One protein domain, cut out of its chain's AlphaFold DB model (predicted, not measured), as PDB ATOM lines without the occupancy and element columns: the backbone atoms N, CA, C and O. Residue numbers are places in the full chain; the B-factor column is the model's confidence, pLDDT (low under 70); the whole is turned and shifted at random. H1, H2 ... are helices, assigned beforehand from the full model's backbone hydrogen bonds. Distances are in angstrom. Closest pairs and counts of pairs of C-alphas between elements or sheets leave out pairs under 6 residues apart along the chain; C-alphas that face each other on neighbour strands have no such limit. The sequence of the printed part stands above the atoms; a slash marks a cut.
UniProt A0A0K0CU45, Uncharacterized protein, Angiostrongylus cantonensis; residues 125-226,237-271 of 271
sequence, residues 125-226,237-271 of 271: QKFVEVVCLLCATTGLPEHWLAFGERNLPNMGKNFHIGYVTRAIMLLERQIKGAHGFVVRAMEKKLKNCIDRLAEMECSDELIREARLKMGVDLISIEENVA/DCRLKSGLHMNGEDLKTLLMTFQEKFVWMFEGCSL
ATOM      1  N   GLN A 125     -11.071  -2.017  -4.917       94.94
ATOM      2  CA  GLN A 125     -10.941  -1.434  -3.582       94.94
ATOM      3  C   GLN A 125     -12.321  -1.266  -2.941       94.94
ATOM      4  O   GLN A 125     -12.564  -1.777  -1.849       94.94
ATOM      5  N   LYS A 126     -13.267  -0.643  -3.657       95.88
ATOM      6  CA  LYS A 126     -14.649  -0.440  -3.193       95.88
ATOM      7  C   LYS A 126     -15.355  -1.756  -2.876       95.88
ATOM      8  O   LYS A 126     -16.069  -1.849  -1.879       95.88
ATOM      9  N   PHE A 127     -15.128  -2.784  -3.689       97.38
ATOM     10  CA  PHE A 127     -15.631  -4.129  -3.442       97.38
ATOM     11  C   PHE A 127     -15.121  -4.676  -2.106       97.38
ATOM     12  O   PHE A 127     -15.920  -5.093  -1.268       97.38
ATOM     13  N   VAL A 128     -13.807  -4.624  -1.875       96.81
ATOM     14  CA  VAL A 128     -13.197  -5.112  -0.631       96.81
ATOM     15  C   VAL A 128     -13.699  -4.329   0.582       96.81
ATOM     16  O   VAL A 128     -14.067  -4.951   1.577       96.81
ATOM     17  N   GLU A 129     -13.788  -2.998   0.499       96.94
ATOM     18  CA  GLU A 129     -14.341  -2.147   1.564       96.94
ATOM     19  C   GLU A 129     -15.773  -2.566   1.934       96.94
ATOM     20  O   GLU A 129     -16.082  -2.790   3.107       96.94
ATOM     21  N   VAL A 130     -16.646  -2.723   0.935       97.69
ATOM     22  CA  VAL A 130     -18.046  -3.114   1.143       97.69
ATOM     23  C   VAL A 130     -18.152  -4.515   1.749       97.69
ATOM     24  O   VAL A 130     -18.928  -4.720   2.685       97.69
ATOM     25  N   VAL A 131     -17.362  -5.477   1.267       97.88
ATOM     26  CA  VAL A 131     -17.356  -6.840   1.818       97.88
ATOM     27  C   VAL A 131     -16.847  -6.849   3.265       97.88
ATOM     28  O   VAL A 131     -17.436  -7.534   4.105       97.88
ATOM     29  N   CYS A 132     -15.828  -6.050   3.601       97.19
ATOM     30  CA  CYS A 132     -15.366  -5.877   4.982       97.19
ATOM     31  C   CYS A 132     -16.484  -5.352   5.887       97.19
ATOM     32  O   CYS A 132     -16.716  -5.906   6.962       97.19
ATOM     33  N   LEU A 133     -17.212  -4.323   5.441       96.19
ATOM     34  CA  LEU A 133     -18.337  -3.761   6.188       96.19
ATOM     35  C   LEU A 133     -19.438  -4.805   6.413       96.19
ATOM     36  O   LEU A 133     -19.888  -4.970   7.544       96.19
ATOM     37  N   LEU A 134     -19.823  -5.567   5.385       95.69
ATOM     38  CA  LEU A 134     -20.800  -6.658   5.512       95.69
ATOM     39  C   LEU A 134     -20.346  -7.743   6.504       95.69
ATOM     40  O   LEU A 134     -21.138  -8.229   7.321       95.69
ATOM     41  N   CYS A 135     -19.063  -8.111   6.465       95.25
ATOM     42  CA  CYS A 135     -18.473  -9.062   7.405       95.25
ATOM     43  C   CYS A 135     -18.483  -8.526   8.841       95.25
ATOM     44  O   CYS A 135     -18.787  -9.276   9.770       95.25
ATOM     45  N   ALA A 136     -18.165  -7.246   9.032       91.94
ATOM     46  CA  ALA A 136     -18.123  -6.603  10.339       91.94
ATOM     47  C   ALA A 136     -19.518  -6.476  10.975       91.94
ATOM     48  O   ALA A 136     -19.663  -6.661  12.184       91.94
ATOM     49  N   THR A 137     -20.543  -6.193  10.168       88.19
ATOM     50  CA  THR A 137     -21.903  -5.919  10.648       88.19
ATOM     51  C   THR A 137     -22.727  -7.179  10.913       88.19
ATOM     52  O   THR A 137     -23.473  -7.230  11.892       88.19
ATOM     53  N   THR A 138     -22.572  -8.220  10.088       86.69
ATOM     54  CA  THR A 138     -23.369  -9.464  10.183       86.69
ATOM     55  C   THR A 138     -22.557 -10.655  10.695       86.69
ATOM     56  O   THR A 138     -23.045 -11.499  11.448       86.69
ATOM     57  N   GLY A 139     -21.284 -10.735  10.297       83.56
ATOM     58  CA  GLY A 139     -20.417 -11.895  10.498       83.56
ATOM     59  C   GLY A 139     -21.010 -13.214   9.997       83.56
ATOM     60  O   GLY A 139     -20.833 -14.248  10.642       83.56
ATOM     61  N   LEU A 140     -21.714 -13.158   8.867       89.12
ATOM     62  CA  LEU A 140     -22.215 -14.319   8.137       89.12
ATOM     63  C   LEU A 140     -21.125 -14.941   7.245       89.12
ATOM     64  O   LEU A 140     -20.379 -14.187   6.614       89.12
ATOM     65  N   PRO A 141     -21.042 -16.282   7.133       93.25
ATOM     66  CA  PRO A 141     -20.070 -16.950   6.264       93.25
ATOM     67  C   PRO A 141     -20.137 -16.505   4.799       93.25
ATOM     68  O   PRO A 141     -19.110 -16.420   4.134       93.25
ATOM     69  N   GLU A 142     -21.332 -16.198   4.292       92.88
ATOM     70  CA  GLU A 142     -21.560 -15.789   2.902       92.88
ATOM     71  C   GLU A 142     -20.789 -14.519   2.542       92.88
ATOM     72  O   GLU A 142     -20.209 -14.438   1.463       92.88
ATOM     73  N   HIS A 143     -20.726 -13.550   3.458       95.69
ATOM     74  CA  HIS A 143     -19.988 -12.310   3.229       95.69
ATOM     75  C   HIS A 143     -18.476 -12.541   3.217       95.69
ATOM     76  O   HIS A 143     -17.781 -11.937   2.412       95.69
ATOM     77  N   TRP A 144     -17.963 -13.473   4.023       97.12
ATOM     78  CA  TRP A 144     -16.547 -13.851   3.958       97.12
ATOM     79  C   TRP A 144     -16.205 -14.538   2.637       97.12
ATOM     80  O   TRP A 144     -15.182 -14.247   2.028       97.12
ATOM     81  N   LEU A 145     -17.079 -15.419   2.154       96.19
ATOM     82  CA  LEU A 145     -16.880 -16.079   0.865       96.19
ATOM     83  C   LEU A 145     -17.007 -15.118  -0.322       96.19
ATOM     84  O   LEU A 145     -16.434 -15.404  -1.376       96.19
ATOM     85  N   ALA A 146     -17.675 -13.975  -0.142       96.69
ATOM     86  CA  ALA A 146     -17.812 -12.968  -1.184       96.69
ATOM     87  C   ALA A 146     -16.467 -12.399  -1.650       96.69
ATOM     88  O   ALA A 146     -16.350 -12.043  -2.814       96.69
ATOM     89  N   PHE A 147     -15.414 -12.400  -0.823       96.62
ATOM     90  CA  PHE A 147     -14.070 -12.014  -1.277       96.62
ATOM     91  C   PHE A 147     -13.570 -12.836  -2.480       96.62
ATOM     92  O   PHE A 147     -12.716 -12.363  -3.223       96.62
ATOM     93  N   GLY A 148     -14.109 -14.043  -2.695       94.00
ATOM     94  CA  GLY A 148     -13.810 -14.884  -3.853       94.00
ATOM     95  C   GLY A 148     -14.723 -14.695  -5.070       94.00
ATOM     96  O   GLY A 148     -14.533 -15.403  -6.052       94.00
ATOM     97  N   GLU A 149     -15.717 -13.800  -5.027       92.88
ATOM     98  CA  GLU A 149     -16.642 -13.549  -6.152       92.88
ATOM     99  C   GLU A 149     -16.012 -12.688  -7.259       92.88
ATOM    100  O   GLU A 149     -16.502 -12.676  -8.388       92.88
ATOM    101  N   ARG A 150     -14.918 -11.979  -6.954       91.25
ATOM    102  CA  ARG A 150     -14.184 -11.118  -7.885       91.25
ATOM    103  C   ARG A 150     -12.717 -11.529  -7.928       91.25
ATOM    104  O   ARG A 150     -12.121 -11.830  -6.898       91.25
ATOM    105  N   ASN A 151     -12.111 -11.469  -9.114       89.69
ATOM    106  CA  ASN A 151     -10.659 -11.546  -9.224       89.69
ATOM    107  C   ASN A 151     -10.039 -10.234  -8.717       89.69
ATOM    108  O   ASN A 151     -10.202  -9.182  -9.341       89.69
ATOM    109  N   LEU A 152      -9.369 -10.298  -7.570       91.31
ATOM    110  CA  LEU A 152      -8.758  -9.149  -6.916       91.31
ATOM    111  C   LEU A 152      -7.245  -9.152  -7.190       91.31
ATOM    112  O   LEU A 152      -6.554 -10.074  -6.747       91.31
ATOM    113  N   PRO A 153      -6.709  -8.159  -7.928       85.94
ATOM    114  CA  PRO A 153      -5.280  -8.090  -8.200       85.94
ATOM    115  C   PRO A 153      -4.502  -7.752  -6.925       85.94
ATOM    116  O   PRO A 153      -5.007  -7.067  -6.044       85.94
ATOM    117  N   ASN A 154      -3.247  -8.197  -6.853       88.00
ATOM    118  CA  ASN A 154      -2.310  -7.836  -5.783       88.00
ATOM    119  C   ASN A 154      -2.780  -8.183  -4.358       88.00
ATOM    120  O   ASN A 154      -2.499  -7.447  -3.409       88.00
ATOM    121  N   MET A 155      -3.490  -9.302  -4.207       92.88
ATOM    122  CA  MET A 155      -3.806  -9.858  -2.893       92.88
ATOM    123  C   MET A 155      -2.612 -10.631  -2.332       92.88
ATOM    124  O   MET A 155      -1.943 -11.378  -3.049       92.88
ATOM    125  N   GLY A 156      -2.370 -10.476  -1.032       92.25
ATOM    126  CA  GLY A 156      -1.337 -11.215  -0.321       92.25
ATOM    127  C   GLY A 156      -1.607 -12.720  -0.271       92.25
ATOM    128  O   GLY A 156      -2.743 -13.186  -0.412       92.25
ATOM    129  N   LYS A 157      -0.555 -13.502  -0.005       93.38
ATOM    130  CA  LYS A 157      -0.618 -14.977   0.076       93.38
ATOM    131  C   LYS A 157      -1.636 -15.496   1.108       93.38
ATOM    132  O   LYS A 157      -2.180 -16.580   0.940       93.38
ATOM    133  N   ASN A 158      -1.908 -14.710   2.152       96.06
ATOM    134  CA  ASN A 158      -2.812 -15.077   3.241       96.06
ATOM    135  C   ASN A 158      -4.283 -14.763   2.931       96.06
ATOM    136  O   ASN A 158      -5.167 -15.234   3.643       96.06
ATOM    137  N   PHE A 159      -4.567 -13.980   1.887       96.19
ATOM    138  CA  PHE A 159      -5.904 -13.443   1.647       96.19
ATOM    139  C   PHE A 159      -6.936 -14.555   1.424       96.19
ATOM    140  O   PHE A 159      -7.936 -14.640   2.134       96.19
ATOM    141  N   HIS A 160      -6.646 -15.456   0.479       95.31
ATOM    142  CA  HIS A 160      -7.543 -16.542   0.084       95.31
ATOM    143  C   HIS A 160      -7.781 -17.550   1.205       95.31
ATOM    144  O   HIS A 160      -8.929 -17.871   1.513       95.31
ATOM    145  N   ILE A 161      -6.706 -18.014   1.843       96.56
ATOM    146  CA  ILE A 161      -6.820 -18.922   2.982       96.56
ATOM    147  C   ILE A 161      -7.544 -18.243   4.150       96.56
ATOM    148  O   ILE A 161      -8.413 -18.857   4.761       96.56
ATOM    149  N   GLY A 162      -7.280 -16.962   4.415       97.12
ATOM    150  CA  GLY A 162      -7.859 -16.232   5.536       97.12
ATOM    151  C   GLY A 162      -9.383 -16.190   5.503       97.12
ATOM    152  O   GLY A 162     -10.028 -16.639   6.457       97.12
ATOM    153  N   TYR A 163      -9.990 -15.714   4.410       97.25
ATOM    154  CA  TYR A 163     -11.453 -15.626   4.369       97.25
ATOM    155  C   TYR A 163     -12.130 -16.999   4.262       97.25
ATOM    156  O   TYR A 163     -13.213 -17.178   4.826       97.25
ATOM    157  N   VAL A 164     -11.509 -17.985   3.596       97.44
ATOM    158  CA  VAL A 164     -12.048 -19.355   3.527       97.44
ATOM    159  C   VAL A 164     -12.014 -20.003   4.909       97.44
ATOM    160  O   VAL A 164     -13.036 -20.513   5.368       97.44
ATOM    161  N   THR A 165     -10.885 -19.925   5.617       97.19
ATOM    162  CA  THR A 165     -10.757 -20.430   6.989       97.19
ATOM    163  C   THR A 165     -11.750 -19.744   7.920       97.19
ATOM    164  O   THR A 165     -12.430 -20.416   8.696       97.19
ATOM    165  N   ARG A 166     -11.917 -18.423   7.813       96.88
ATOM    166  CA  ARG A 166     -12.899 -17.696   8.621       96.88
ATOM    167  C   ARG A 166     -14.331 -18.154   8.351       96.88
ATOM    168  O   ARG A 166     -15.086 -18.367   9.300       96.88
ATOM    169  N   ALA A 167     -14.703 -18.346   7.085       97.00
ATOM    170  CA  ALA A 167     -16.017 -18.864   6.715       97.00
ATOM    171  C   ALA A 167     -16.256 -20.278   7.274       97.00
ATOM    172  O   ALA A 167     -17.332 -20.540   7.809       97.00
ATOM    173  N   ILE A 168     -15.248 -21.160   7.218       96.31
ATOM    174  CA  ILE A 168     -15.287 -22.505   7.820       96.31
ATOM    175  C   ILE A 168     -15.589 -22.417   9.318       96.31
ATOM    176  O   ILE A 168     -16.541 -23.038   9.782       96.31
ATOM    177  N   MET A 169     -14.842 -21.599  10.065       94.88
ATOM    178  CA  MET A 169     -15.017 -21.458  11.517       94.88
ATOM    179  C   MET A 169     -16.416 -20.947  11.892       94.88
ATOM    180  O   MET A 169     -17.017 -21.400  12.868       94.88
ATOM    181  N   LEU A 170     -16.959 -20.010  11.108       93.38
ATOM    182  CA  LEU A 170     -18.312 -19.493  11.313       93.38
ATOM    183  C   LEU A 170     -19.380 -20.552  11.003       93.38
ATOM    184  O   LEU A 170     -20.322 -20.694  11.783       93.38
ATOM    185  N   LEU A 171     -19.220 -21.325   9.923       93.62
ATOM    186  CA  LEU A 171     -20.117 -22.433   9.577       93.62
ATOM    187  C   LEU A 171     -20.096 -23.528  10.650       93.62
ATOM    188  O   LEU A 171     -21.157 -23.934  11.115       93.62
ATOM    189  N   GLU A 172     -18.911 -23.954  11.096       92.94
ATOM    190  CA  GLU A 172     -18.739 -24.927  12.188       92.94
ATOM    191  C   GLU A 172     -19.486 -24.485  13.452       92.94
ATOM    192  O   GLU A 172     -20.157 -25.288  14.101       92.94
ATOM    193  N   ARG A 173     -19.412 -23.192  13.792       88.38
ATOM    194  CA  ARG A 173     -20.121 -22.626  14.943       88.38
ATOM    195  C   ARG A 173     -21.636 -22.585  14.734       88.38
ATOM    196  O   ARG A 173     -22.369 -22.941  15.651       88.38
ATOM    197  N   GLN A 174     -22.108 -22.158  13.562       87.69
ATOM    198  CA  GLN A 174     -23.541 -22.048  13.259       87.69
ATOM    199  C   GLN A 174     -24.232 -23.415  13.189       87.69
ATOM    200  O   GLN A 174     -25.350 -23.557  13.679       87.69
ATOM    201  N   ILE A 175     -23.554 -24.434  12.650       88.94
ATOM    202  CA  ILE A 175     -24.082 -25.801  12.547       88.94
ATOM    203  C   ILE A 175     -24.430 -26.372  13.927       88.94
ATOM    204  O   ILE A 175     -25.460 -27.029  14.058       88.94
ATOM    205  N   LYS A 176     -23.645 -26.065  14.974       86.75
ATOM    206  CA  LYS A 176     -23.902 -26.537  16.351       86.75
ATOM    207  C   LYS A 176     -25.285 -26.140  16.886       86.75
ATOM    208  O   LYS A 176     -25.819 -26.849  17.732       86.75
ATOM    209  N   GLY A 177     -25.840 -25.014  16.429       80.19
ATOM    210  CA  GLY A 177     -27.142 -24.494  16.868       80.19
ATOM    211  C   GLY A 177     -28.255 -24.591  15.822       80.19
ATOM    212  O   GLY A 177     -29.360 -24.114  16.069       80.19
ATOM    213  N   ALA A 178     -27.979 -25.156  14.646       82.50
ATOM    214  CA  ALA A 178     -28.945 -25.251  13.560       82.50
ATOM    215  C   ALA A 178     -29.642 -26.622  13.552       82.50
ATOM    216  O   ALA A 178     -29.105 -27.623  14.024       82.50
ATOM    217  N   HIS A 179     -30.836 -26.685  12.951       83.19
ATOM    218  CA  HIS A 179     -31.585 -27.934  12.771       83.19
ATOM    219  C   HIS A 179     -32.223 -28.044  11.375       83.19
ATOM    220  O   HIS A 179     -32.367 -27.063  10.640       83.19
ATOM    221  N   GLY A 180     -32.633 -29.259  11.003       85.75
ATOM    222  CA  GLY A 180     -33.437 -29.511   9.805       85.75
ATOM    223  C   GLY A 180     -32.710 -29.243   8.483       85.75
ATOM    224  O   GLY A 180     -31.534 -29.560   8.313       85.75
ATOM    225  N   PHE A 181     -33.429 -28.693   7.497       83.94
ATOM    226  CA  PHE A 181     -32.878 -28.480   6.152       83.94
ATOM    227  C   PHE A 181     -31.736 -27.453   6.122       83.94
ATOM    228  O   PHE A 181     -30.853 -27.563   5.273       83.94
ATOM    229  N   VAL A 182     -31.743 -26.491   7.051       82.94
ATOM    230  CA  VAL A 182     -30.740 -25.424   7.143       82.94
ATOM    231  C   VAL A 182     -29.364 -26.007   7.467       82.94
ATOM    232  O   VAL A 182     -28.393 -25.641   6.812       82.94
ATOM    233  N   VAL A 183     -29.289 -26.984   8.382       89.88
ATOM    234  CA  VAL A 183     -28.037 -27.701   8.700       89.88
ATOM    235  C   VAL A 183     -27.457 -28.354   7.461       89.88
ATOM    236  O   VAL A 183     -26.301 -28.117   7.145       89.88
ATOM    237  N   ARG A 184     -28.270 -29.091   6.696       89.44
ATOM    238  CA  ARG A 184     -27.795 -29.776   5.481       89.44
ATOM    239  C   ARG A 184     -27.230 -28.796   4.450       89.44
ATOM    240  O   ARG A 184     -26.244 -29.092   3.779       89.44
ATOM    241  N   ALA A 185     -27.848 -27.620   4.318       88.81
ATOM    242  CA  ALA A 185     -27.343 -26.566   3.444       88.81
ATOM    243  C   ALA A 185     -26.013 -25.982   3.955       88.81
ATOM    244  O   ALA A 185     -25.099 -25.764   3.158       88.81
ATOM    245  N   MET A 186     -25.886 -25.765   5.268       90.69
ATOM    246  CA  MET A 186     -24.653 -25.289   5.903       90.69
ATOM    247  C   MET A 186     -23.522 -26.323   5.830       90.69
ATOM    248  O   MET A 186     -22.408 -25.959   5.479       90.69
ATOM    249  N   GLU A 187     -23.798 -27.605   6.068       94.25
ATOM    250  CA  GLU A 187     -22.833 -28.706   5.943       94.25
ATOM    251  C   GLU A 187     -22.315 -28.839   4.510       94.25
ATOM    252  O   GLU A 187     -21.115 -29.005   4.292       94.25
ATOM    253  N   LYS A 188     -23.198 -28.702   3.512       94.69
ATOM    254  CA  LYS A 188     -22.787 -28.679   2.103       94.69
ATOM    255  C   LYS A 188     -21.857 -27.499   1.812       94.69
ATOM    256  O   LYS A 188     -20.841 -27.680   1.146       94.69
ATOM    257  N   LYS A 189     -22.182 -26.301   2.312       94.12
ATOM    258  CA  LYS A 189     -21.308 -25.121   2.187       94.12
ATOM    259  C   LYS A 189     -19.964 -25.343   2.884       94.12
ATOM    260  O   LYS A 189     -18.933 -25.050   2.291       94.12
ATOM    261  N   LEU A 190     -19.970 -25.899   4.096       96.50
ATOM    262  CA  LEU A 190     -18.765 -26.216   4.863       96.50
ATOM    263  C   LEU A 190     -17.860 -27.175   4.090       96.50
ATOM    264  O   LEU A 190     -16.672 -26.899   3.944       96.50
ATOM    265  N   LYS A 191     -18.429 -28.253   3.540       97.25
ATOM    266  CA  LYS A 191     -17.691 -29.200   2.706       97.25
ATOM    267  C   LYS A 191     -17.035 -28.504   1.512       97.25
ATOM    268  O   LYS A 191     -15.835 -28.646   1.331       97.25
ATOM    269  N   ASN A 192     -17.783 -27.685   0.770       95.88
ATOM    270  CA  ASN A 192     -17.230 -26.942  -0.366       95.88
ATOM    271  C   ASN A 192     -16.059 -26.029   0.044       95.88
ATOM    272  O   ASN A 192     -15.096 -25.894  -0.702       95.88
ATOM    273  N   CYS A 193     -16.128 -25.392   1.217       96.06
ATOM    274  CA  CYS A 193     -15.028 -24.571   1.721       96.06
ATOM    275  C   CYS A 193     -13.790 -25.405   2.078       96.06
ATOM    276  O   CYS A 193     -12.675 -24.962   1.821       96.06
ATOM    277  N   ILE A 194     -13.979 -26.589   2.667       95.12
ATOM    278  CA  ILE A 194     -12.888 -27.516   2.996       95.12
ATOM    279  C   ILE A 194     -12.228 -28.035   1.717       95.12
ATOM    280  O   ILE A 194     -11.004 -27.998   1.619       95.12
ATOM    281  N   ASP A 195     -13.024 -28.447   0.730       94.75
ATOM    282  CA  ASP A 195     -12.528 -28.913  -0.568       94.75
ATOM    283  C   ASP A 195     -11.702 -27.803  -1.245       94.75
ATOM    284  O   ASP A 195     -10.558 -28.018  -1.639       94.75
ATOM    285  N   ARG A 196     -12.219 -26.568  -1.243       93.06
ATOM    286  CA  ARG A 196     -11.510 -25.390  -1.756       93.06
ATOM    287  C   ARG A 196     -10.201 -25.102  -1.012       93.06
ATOM    288  O   ARG A 196      -9.243 -24.649  -1.623       93.06
ATOM    289  N   LEU A 197     -10.156 -25.313   0.303       92.44
ATOM    290  CA  LEU A 197      -8.933 -25.140   1.088       92.44
ATOM    291  C   LEU A 197      -7.893 -26.220   0.747       92.44
ATOM    292  O   LEU A 197      -6.705 -25.918   0.684       92.44
ATOM    293  N   ALA A 198      -8.334 -27.455   0.492       90.75
ATOM    294  CA  ALA A 198      -7.463 -28.545   0.059       90.75
ATOM    295  C   ALA A 198      -6.872 -28.294  -1.341       90.75
ATOM    296  O   ALA A 198      -5.697 -28.571  -1.568       90.75
ATOM    297  N   GLU A 199      -7.649 -27.700  -2.253       92.88
ATOM    298  CA  GLU A 199      -7.192 -27.291  -3.593       92.88
ATOM    299  C   GLU A 199      -6.102 -26.204  -3.565       92.88
ATOM    300  O   GLU A 199      -5.360 -26.059  -4.533       92.88
ATOM    301  N   MET A 200      -5.972 -25.445  -2.470       89.81
ATOM    302  CA  MET A 200      -4.927 -24.424  -2.317       89.81
ATOM    303  C   MET A 200      -3.547 -25.002  -1.957       89.81
ATOM    304  O   MET A 200      -2.616 -24.222  -1.760       89.81
ATOM    305  N   GLU A 201      -3.412 -26.326  -1.807       87.88
ATOM    306  CA  GLU A 201      -2.152 -27.015  -1.461       87.88
ATOM    307  C   GLU A 201      -1.449 -26.423  -0.218       87.88
ATOM    308  O   GLU A 201      -0.223 -26.375  -0.108       87.88
ATOM    309  N   CYS A 202      -2.239 -25.936   0.741       88.00
ATOM    310  CA  CYS A 202      -1.734 -25.325   1.966       88.00
ATOM    311  C   CYS A 202      -1.161 -26.382   2.918       88.00
ATOM    312  O   CYS A 202      -1.706 -27.477   3.049       88.00
ATOM    313  N   SER A 203      -0.094 -26.039   3.643       91.50
ATOM    314  CA  SER A 203       0.416 -26.902   4.710       91.50
ATOM    315  C   SER A 203      -0.515 -26.890   5.927       91.50
ATOM    316  O   SER A 203      -1.144 -25.871   6.230       91.50
ATOM    317  N   ASP A 204      -0.544 -27.989   6.681       91.50
ATOM    318  CA  ASP A 204      -1.311 -28.079   7.933       91.50
ATOM    319  C   ASP A 204      -0.933 -26.969   8.928       91.50
ATOM    320  O   ASP A 204      -1.786 -26.439   9.641       91.50
ATOM    321  N   GLU A 205       0.344 -26.571   8.944       93.94
ATOM    322  CA  GLU A 205       0.831 -25.475   9.781       93.94
ATOM    323  C   GLU A 205       0.223 -24.129   9.370       93.94
ATOM    324  O   GLU A 205      -0.228 -23.370  10.226       93.94
ATOM    325  N   LEU A 206       0.144 -23.855   8.064       93.75
ATOM    326  CA  LEU A 206      -0.461 -22.630   7.551       93.75
ATOM    327  C   LEU A 206      -1.971 -22.592   7.832       93.75
ATOM    328  O   LEU A 206      -2.506 -21.551   8.204       93.75
ATOM    329  N   ILE A 207      -2.660 -23.733   7.722       93.94
ATOM    330  CA  ILE A 207      -4.080 -23.854   8.093       93.94
ATOM    331  C   ILE A 207      -4.272 -23.590   9.593       93.94
ATOM    332  O   ILE A 207      -5.219 -22.905   9.995       93.94
ATOM    333  N   ARG A 208      -3.371 -24.108  10.436       94.38
ATOM    334  CA  ARG A 208      -3.390 -23.874  11.884       94.38
ATOM    335  C   ARG A 208      -3.170 -22.401  12.220       94.38
ATOM    336  O   ARG A 208      -3.917 -21.850  13.028       94.38
ATOM    337  N   GLU A 209      -2.193 -21.760  11.584       96.12
ATOM    338  CA  GLU A 209      -1.946 -20.325  11.728       96.12
ATOM    339  C   GLU A 209      -3.169 -19.508  11.293       96.12
ATOM    340  O   GLU A 209      -3.629 -18.650  12.048       96.12
ATOM    341  N   ALA A 210      -3.752 -19.824  10.132       96.88
ATOM    342  CA  ALA A 210      -4.951 -19.163   9.631       96.88
ATOM    343  C   ALA A 210      -6.107 -19.262  10.634       96.88
ATOM    344  O   ALA A 210      -6.753 -18.258  10.926       96.88
ATOM    345  N   ARG A 211      -6.346 -20.438  11.232       95.62
ATOM    346  CA  ARG A 211      -7.377 -20.600  12.273       95.62
ATOM    347  C   ARG A 211      -7.098 -19.740  13.503       95.62
ATOM    348  O   ARG A 211      -8.026 -19.130  14.025       95.62
ATOM    349  N   LEU A 212      -5.845 -19.658  13.955       94.56
ATOM    350  CA  LEU A 212      -5.469 -18.827  15.103       94.56
ATOM    351  C   LEU A 212      -5.691 -17.336  14.810       94.56
ATOM    352  O   LEU A 212      -6.324 -16.631  15.595       94.56
ATOM    353  N   LYS A 213      -5.194 -16.857  13.667       96.25
ATOM    354  CA  LYS A 213      -5.236 -15.443  13.274       96.25
ATOM    355  C   LYS A 213      -6.647 -14.987  12.922       96.25
ATOM    356  O   LYS A 213      -7.089 -13.935  13.373       96.25
ATOM    357  N   MET A 214      -7.383 -15.807  12.178       96.06
ATOM    358  CA  MET A 214      -8.755 -15.504  11.780       96.06
ATOM    359  C   MET A 214      -9.770 -15.806  12.877       96.06
ATOM    360  O   MET A 214     -10.902 -15.352  12.777       96.06
ATOM    361  N   GLY A 215      -9.402 -16.547  13.922       92.06
ATOM    362  CA  GLY A 215     -10.254 -16.886  15.062       92.06
ATOM    363  C   GLY A 215     -10.149 -15.952  16.264       92.06
ATOM    364  O   GLY A 215     -10.789 -16.233  17.274       92.06
ATOM    365  N   VAL A 216      -9.361 -14.876  16.180       85.19
ATOM    366  CA  VAL A 216      -8.972 -14.035  17.328       85.19
ATOM    367  C   VAL A 216     -10.153 -13.556  18.185       85.19
ATOM    368  O   VAL A 216     -10.073 -13.551  19.408       85.19
ATOM    369  N   ASP A 217     -11.279 -13.215  17.561       81.94
ATOM    370  CA  ASP A 217     -12.496 -12.747  18.233       81.94
ATOM    371  C   ASP A 217     -13.461 -13.878  18.626       81.94
ATOM    372  O   ASP A 217     -14.394 -13.651  19.391       81.94
ATOM    373  N   LEU A 218     -13.266 -15.096  18.116       79.44
ATOM    374  CA  LEU A 218     -14.082 -16.257  18.479       79.44
ATOM    375  C   LEU A 218     -13.602 -16.879  19.795       79.44
ATOM    376  O   LEU A 218     -14.437 -17.280  20.602       79.44
ATOM    377  N   ILE A 219     -12.289 -16.868  20.047       59.16
ATOM    378  CA  ILE A 219     -11.671 -17.386  21.279       59.16
ATOM    379  C   ILE A 219     -12.125 -16.566  22.501       59.16
ATOM    380  O   ILE A 219     -12.573 -17.131  23.495       59.16
ATOM    381  N   SER A 220     -12.151 -15.232  22.391       52.91
ATOM    382  CA  SER A 220     -12.622 -14.342  23.469       52.91
ATOM    383  C   SER A 220     -14.101 -14.528  23.842       52.91
ATOM    384  O   SER A 220     -14.527 -14.125  24.927       52.91
ATOM    385  N   ILE A 221     -14.901 -15.109  22.939       51.16
ATOM    386  CA  ILE A 221     -16.330 -15.372  23.158       51.16
ATOM    387  C   ILE A 221     -16.539 -16.729  23.847       51.16
ATOM    388  O   ILE A 221     -17.478 -16.855  24.631       51.16
ATOM    389  N   GLU A 222     -15.666 -17.719  23.617       47.59
ATOM    390  CA  GLU A 222     -15.704 -19.021  24.303       47.59
ATOM    391  C   GLU A 222     -15.281 -18.924  25.784       47.59
ATOM    392  O   GLU A 222     -15.830 -19.626  26.631       47.59
ATOM    393  N   GLU A 223     -14.402 -17.982  26.137       45.38
ATOM    394  CA  GLU A 223     -14.031 -17.708  27.538       45.38
ATOM    395  C   GLU A 223     -15.105 -16.900  28.305       45.38
ATOM    396  O   GLU A 223     -15.163 -16.945  29.532       45.38
ATOM    397  N   ASN A 224     -16.014 -16.213  27.597       42.41
ATOM    398  CA  ASN A 224     -17.100 -15.387  28.159       42.41
ATOM    399  C   ASN A 224     -18.501 -16.025  28.033       42.41
ATOM    400  O   ASN A 224     -19.519 -15.334  28.141       42.41
ATOM    401  N   VAL A 225     -18.583 -17.344  27.818       45.38
ATOM    402  CA  VAL A 225     -19.838 -18.086  27.549       45.38
ATOM    403  C   VAL A 225     -20.912 -17.901  28.629       45.38
ATOM    404  O   VAL A 225     -22.097 -18.054  28.344       45.38
ATOM    405  N   ALA A 226     -20.542 -17.489  29.842       41.72
ATOM    406  CA  ALA A 226     -21.497 -17.204  30.911       41.72
ATOM    407  C   ALA A 226     -22.270 -15.871  30.758       41.72
ATOM    408  O   ALA A 226     -23.247 -15.674  31.477       41.72
ATOM    409  N   ASP A 237     -29.654 -11.008  12.510       45.53
ATOM    410  CA  ASP A 237     -29.539  -9.928  13.487       45.53
ATOM    411  C   ASP A 237     -28.184  -9.221  13.394       45.53
ATOM    412  O   ASP A 237     -27.114  -9.832  13.328       45.53
ATOM    413  N   CYS A 238     -28.242  -7.893  13.429       53.94
ATOM    414  CA  CYS A 238     -27.075  -7.028  13.469       53.94
ATOM    415  C   CYS A 238     -26.202  -7.305  14.706       53.94
ATOM    416  O   CYS A 238     -26.697  -7.448  15.831       53.94
ATOM    417  N   ARG A 239     -24.874  -7.308  14.528       60.75
ATOM    418  CA  ARG A 239     -23.925  -7.364  15.656       60.75
ATOM    419  C   ARG A 239     -23.789  -6.023  16.391       60.75
ATOM    420  O   ARG A 239     -23.310  -6.000  17.523       60.75
ATOM    421  N   LEU A 240     -24.224  -4.918  15.783       58.75
ATOM    422  CA  LEU A 240     -24.179  -3.569  16.351       58.75
ATOM    423  C   LEU A 240     -25.446  -3.266  17.165       58.75
ATOM    424  O   LEU A 240     -26.554  -3.631  16.786       58.75
ATOM    425  N   LYS A 241     -25.273  -2.571  18.294       53.66
ATOM    426  CA  LYS A 241     -26.341  -2.260  19.265       53.66
ATOM    427  C   LYS A 241     -27.065  -0.925  19.004       53.66
ATOM    428  O   LYS A 241     -27.924  -0.542  19.791       53.66
ATOM    429  N   SER A 242     -26.701  -0.196  17.946       55.47
ATOM    430  CA  SER A 242     -27.308   1.096  17.587       55.47
ATOM    431  C   SER A 242     -28.529   0.882  16.693       55.47
ATOM    432  O   SER A 242     -28.415   0.254  15.646       55.47
ATOM    433  N   GLY A 243     -29.682   1.438  17.078       55.47
ATOM    434  CA  GLY A 243     -30.896   1.450  16.248       55.47
ATOM    435  C   GLY A 243     -30.859   2.439  15.073       55.47
ATOM    436  O   GLY A 243     -31.812   2.496  14.302       55.47
ATOM    437  N   LEU A 244     -29.784   3.224  14.931       63.28
ATOM    438  CA  LEU A 244     -29.557   4.162  13.826       63.28
ATOM    439  C   LEU A 244     -28.491   3.614  12.866       63.28
ATOM    440  O   LEU A 244     -27.544   2.958  13.310       63.28
ATOM    441  N   HIS A 245     -28.636   3.906  11.568       72.62
ATOM    442  CA  HIS A 245     -27.633   3.561  10.557       72.62
ATOM    443  C   HIS A 245     -26.306   4.282  10.827       72.62
ATOM    444  O   HIS A 245     -26.290   5.401  11.339       72.62
ATOM    445  N   MET A 246     -25.190   3.648  10.468       80.75
ATOM    446  CA  MET A 246     -23.865   4.243  10.650       80.75
ATOM    447  C   MET A 246     -23.643   5.384   9.659       80.75
ATOM    448  O   MET A 246     -23.921   5.230   8.466       80.75
ATOM    449  N   ASN A 247     -23.110   6.511  10.127       86.31
ATOM    450  CA  ASN A 247     -22.712   7.604   9.241       86.31
ATOM    451  C   ASN A 247     -21.381   7.281   8.517       86.31
ATOM    452  O   ASN A 247     -20.784   6.220   8.704       86.31
ATOM    453  N   GLY A 248     -20.902   8.189   7.660       86.44
ATOM    454  CA  GLY A 248     -19.669   7.970   6.891       86.44
ATOM    455  C   GLY A 248     -18.407   7.768   7.745       86.44
ATOM    456  O   GLY A 248     -17.555   6.963   7.376       86.44
ATOM    457  N   GLU A 249     -18.303   8.450   8.885       90.19
ATOM    458  CA  GLU A 249     -17.160   8.334   9.800       90.19
ATOM    459  C   GLU A 249     -17.230   7.039  10.620       90.19
ATOM    460  O   GLU A 249     -16.220   6.353  10.794       90.19
ATOM    461  N   ASP A 250     -18.435   6.649  11.046       90.12
ATOM    462  CA  ASP A 250     -18.682   5.376  11.727       90.12
ATOM    463  C   ASP A 250     -18.287   4.195  10.828       90.12
ATOM    464  O   ASP A 250     -17.583   3.281  11.260       90.12
ATOM    465  N   LEU A 251     -18.688   4.234   9.550       90.81
ATOM    466  CA  LEU A 251     -18.330   3.211   8.562       90.81
ATOM    467  C   LEU A 251     -16.817   3.144   8.340       90.81
ATOM    468  O   LEU A 251     -16.253   2.053   8.268       90.81
ATOM    469  N   LYS A 252     -16.144   4.296   8.265       93.69
ATOM    470  CA  LYS A 252     -14.687   4.360   8.116       93.69
ATOM    471  C   LYS A 252     -13.972   3.771   9.333       93.69
ATOM    472  O   LYS A 252     -13.067   2.956   9.176       93.69
ATOM    473  N   THR A 253     -14.420   4.126  10.535       94.50
ATOM    474  CA  THR A 253     -13.888   3.587  11.794       94.50
ATOM    475  C   THR A 253     -14.084   2.074  11.874       94.50
ATOM    476  O   THR A 253     -13.159   1.342  12.237       94.50
ATOM    477  N   LEU A 254     -15.269   1.586  11.488       93.25
ATOM    478  CA  LEU A 254     -15.573   0.159  11.460       93.25
ATOM    479  C   LEU A 254     -14.675  -0.591  10.475       93.25
ATOM    480  O   LEU A 254     -14.161  -1.657  10.812       93.25
ATOM    481  N   LEU A 255     -14.468  -0.032   9.281       95.19
ATOM    482  CA  LEU A 255     -13.584  -0.602   8.270       95.19
ATOM    483  C   LEU A 255     -12.141  -0.699   8.779       95.19
ATOM    484  O   LEU A 255     -11.553  -1.777   8.705       95.19
ATOM    485  N   MET A 256     -11.603   0.383   9.352       94.75
ATOM    486  CA  MET A 256     -10.252   0.392   9.926       94.75
ATOM    487  C   MET A 256     -10.111  -0.660  11.029       94.75
ATOM    488  O   MET A 256      -9.212  -1.493  10.983       94.75
ATOM    489  N   THR A 257     -11.067  -0.704  11.960       94.44
ATOM    490  CA  THR A 257     -11.073  -1.685  13.057       94.44
ATOM    491  C   THR A 257     -11.155  -3.123  12.535       94.44
ATOM    492  O   THR A 257     -10.539  -4.035  13.090       94.44
ATOM    493  N   PHE A 258     -11.925  -3.363  11.469       94.88
ATOM    494  CA  PHE A 258     -12.019  -4.678  10.839       94.88
ATOM    495  C   PHE A 258     -10.689  -5.092  10.199       94.88
ATOM    496  O   PHE A 258     -10.229  -6.213  10.420       94.88
ATOM    497  N   GLN A 259     -10.058  -4.194   9.441       94.62
ATOM    498  CA  GLN A 259      -8.774  -4.451   8.787       94.62
ATOM    499  C   GLN A 259      -7.651  -4.669   9.804       94.62
ATOM    500  O   GLN A 259      -6.874  -5.604   9.643       94.62
ATOM    501  N   GLU A 260      -7.607  -3.890  10.886       95.00
ATOM    502  CA  GLU A 260      -6.657  -4.083  11.988       95.00
ATOM    503  C   GLU A 260      -6.856  -5.439  12.677       95.00
ATOM    504  O   GLU A 260      -5.896  -6.174  12.915       95.00
ATOM    505  N   LYS A 261      -8.111  -5.822  12.947       94.69
ATOM    506  CA  LYS A 261      -8.439  -7.113  13.567       94.69
ATOM    507  C   LYS A 261      -7.985  -8.298  12.717       94.69
ATOM    508  O   LYS A 261      -7.505  -9.290  13.260       94.69
ATOM    509  N   PHE A 262      -8.149  -8.205  11.401       96.19
ATOM    510  CA  PHE A 262      -7.805  -9.266  10.454       96.19
ATOM    511  C   PHE A 262      -6.558  -8.926   9.635       96.19
ATOM    512  O   PHE A 262      -6.432  -9.373   8.495       96.19
ATOM    513  N   VAL A 263      -5.618  -8.178  10.226       96.19
ATOM    514  CA  VAL A 263      -4.419  -7.668   9.543       96.19
ATOM    515  C   VAL A 263      -3.646  -8.772   8.827       96.19
ATOM    516  O   VAL A 263      -3.255  -8.589   7.681       96.19
ATOM    517  N   TRP A 264      -3.544  -9.956   9.438       97.38
ATOM    518  CA  TRP A 264      -2.864 -11.122   8.867       97.38
ATOM    519  C   TRP A 264      -3.401 -11.536   7.490       97.38
ATOM    520  O   TRP A 264      -2.626 -11.923   6.617       97.38
ATOM    521  N   MET A 265      -4.717 -11.432   7.268       97.19
ATOM    522  CA  MET A 265      -5.340 -11.738   5.973       97.19
ATOM    523  C   MET A 265      -4.986 -10.692   4.911       97.19
ATOM    524  O   MET A 265      -4.867 -11.029   3.735       97.19
ATOM    525  N   PHE A 266      -4.828  -9.432   5.325       96.50
ATOM    526  CA  PHE A 266      -4.528  -8.298   4.450       96.50
ATOM    527  C   PHE A 266      -3.022  -8.038   4.276       96.50
ATOM    528  O   PHE A 266      -2.638  -7.147   3.517       96.50
ATOM    529  N   GLU A 267      -2.151  -8.802   4.941       95.44
ATOM    530  CA  GLU A 267      -0.698  -8.688   4.791       95.44
ATOM    531  C   GLU A 267      -0.271  -8.894   3.332       95.44
ATOM    532  O   GLU A 267      -0.503  -9.944   2.731       95.44
ATOM    533  N   GLY A 268       0.394  -7.886   2.764       91.75
ATOM    534  CA  GLY A 268       0.841  -7.903   1.370       91.75
ATOM    535  C   GLY A 268      -0.251  -7.586   0.346       91.75
ATOM    536  O   GLY A 268       0.026  -7.665  -0.848       91.75
ATOM    537  N   CYS A 269      -1.463  -7.216   0.776       91.81
ATOM    538  CA  CYS A 269      -2.465  -6.651  -0.120       91.81
ATOM    539  C   CYS A 269      -2.119  -5.194  -0.458       91.81
ATOM    540  O   CYS A 269      -1.780  -4.409   0.428       91.81
ATOM    541  N   SER A 270      -2.254  -4.819  -1.731       83.31
ATOM    542  CA  SER A 270      -2.289  -3.407  -2.147       83.31
ATOM    543  C   SER A 270      -3.704  -3.080  -2.607       83.31
ATOM    544  O   SER A 270      -4.119  -3.478  -3.694       83.31
ATOM    545  N   LEU A 271      -4.454  -2.452  -1.699       68.69
ATOM    546  CA  LEU A 271      -5.855  -2.065  -1.856       68.69
ATOM    547  C   LEU A 271      -5.980  -0.565  -2.066       68.69
ATOM    548  O   LEU A 271      -5.293   0.190  -1.343       68.69
TER     549      LEU A 271
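Overview. This is residues 125 to 226 and 237 to 271 of the 271 residues of an uncharacterized protein of Angiostrongylus cantonensis (UniProt A0A0K0CU45). Four helices, H4, H3, H2 and H1, stand side by side in a slightly zigzag row, each running opposite to the next, and a second set of helices crosses one side of that row: H5 over H3, and H7 over H1. The short H8 packs on the first part of H3, and residues 219 to 226, partly in H6, stick out free of the body. The printed part has 137 residues, with eight named helices in the order H1 to H8 and no named strand; the class is all helix. It is compact, with a radius of gyration of the C-alphas of 15.3 A, and spans 39 by 38 by 29 A.

Along the chain. The longest helix is H4, residues 180 to 199, 29.6 A from first to last C-alpha; C-alpha 180 is at (-33.437, -29.511, 9.805). H3, residues 159 to 175, is 24.5 A long, and H2, residues 141 to 146, is 8.7 A. H1, residues 125 to 138, is 20.2 A long and begins with C-alpha 125 at (-10.941, -1.434, -3.582). H5, residues 204 to 214, is 15.1 A long, H6, residues 216 to 222, 10.9 A, and H7, residues 248 to 261, 20.0 A. H8, residues 263 to 266, is 5.1 A long and ends with C-alpha 266 at (-4.528, -8.298, 4.450).

Arrangement. H3 is the hub, touching four other helices. It forms a helical hairpin with H4 at a shallow tilt of 25 degrees, opposite ways; their closest C-alphas, of Ile 175 and Val 183, are 5.8 A apart. H2 and H3 form another at 24 degrees, with the C-alphas of Pro 141 and Ala 167 closest at 4.5 A. H1, with residues 131 to 135 alone, touches H2 in a third, at 4 degrees, Cys 135 to His 143 being the closest C-alphas at 5.5 A. The helix packing is part aligned, part crossed: H5 touches H3 about perpendicular at 74 degrees, with the C-alphas of Arg 166 and Met 214 closest at 5.7 A, and H7 touches H1 at 84 degrees, with those of Leu 133 and Leu 255 closest at 6.1 A. H8 touches residues 159 to 163 of H3, its Met 265 C-alpha 4.7 A from that of Phe 159. H5 and H6 meet only through their link, while H4 and H5 are apart. Every O i to N i+4 pair is within hydrogen-bond range in H1, H2, H3, H5 and H7; the count is 15 of 16 in H4 and 1 of 3 in H6, which has 2 of 4 O i to N i+3 pairs within range, and H8 is too short for an O i to N i+4 pair.

Size, cuts and confidence. The C-alphas of Glu 201 and Leu 244 are the two farthest apart, at 44.2 A. Residues 227 to 236 are not printed, and C-alphas 226 and 237 are 20.5 A apart across the cut. The link from H2 to H3 is long, with 12 residues. The mean pLDDT of the printed part is 87.5; residues 219 to 226, 237 to 244 and 271 are under 70.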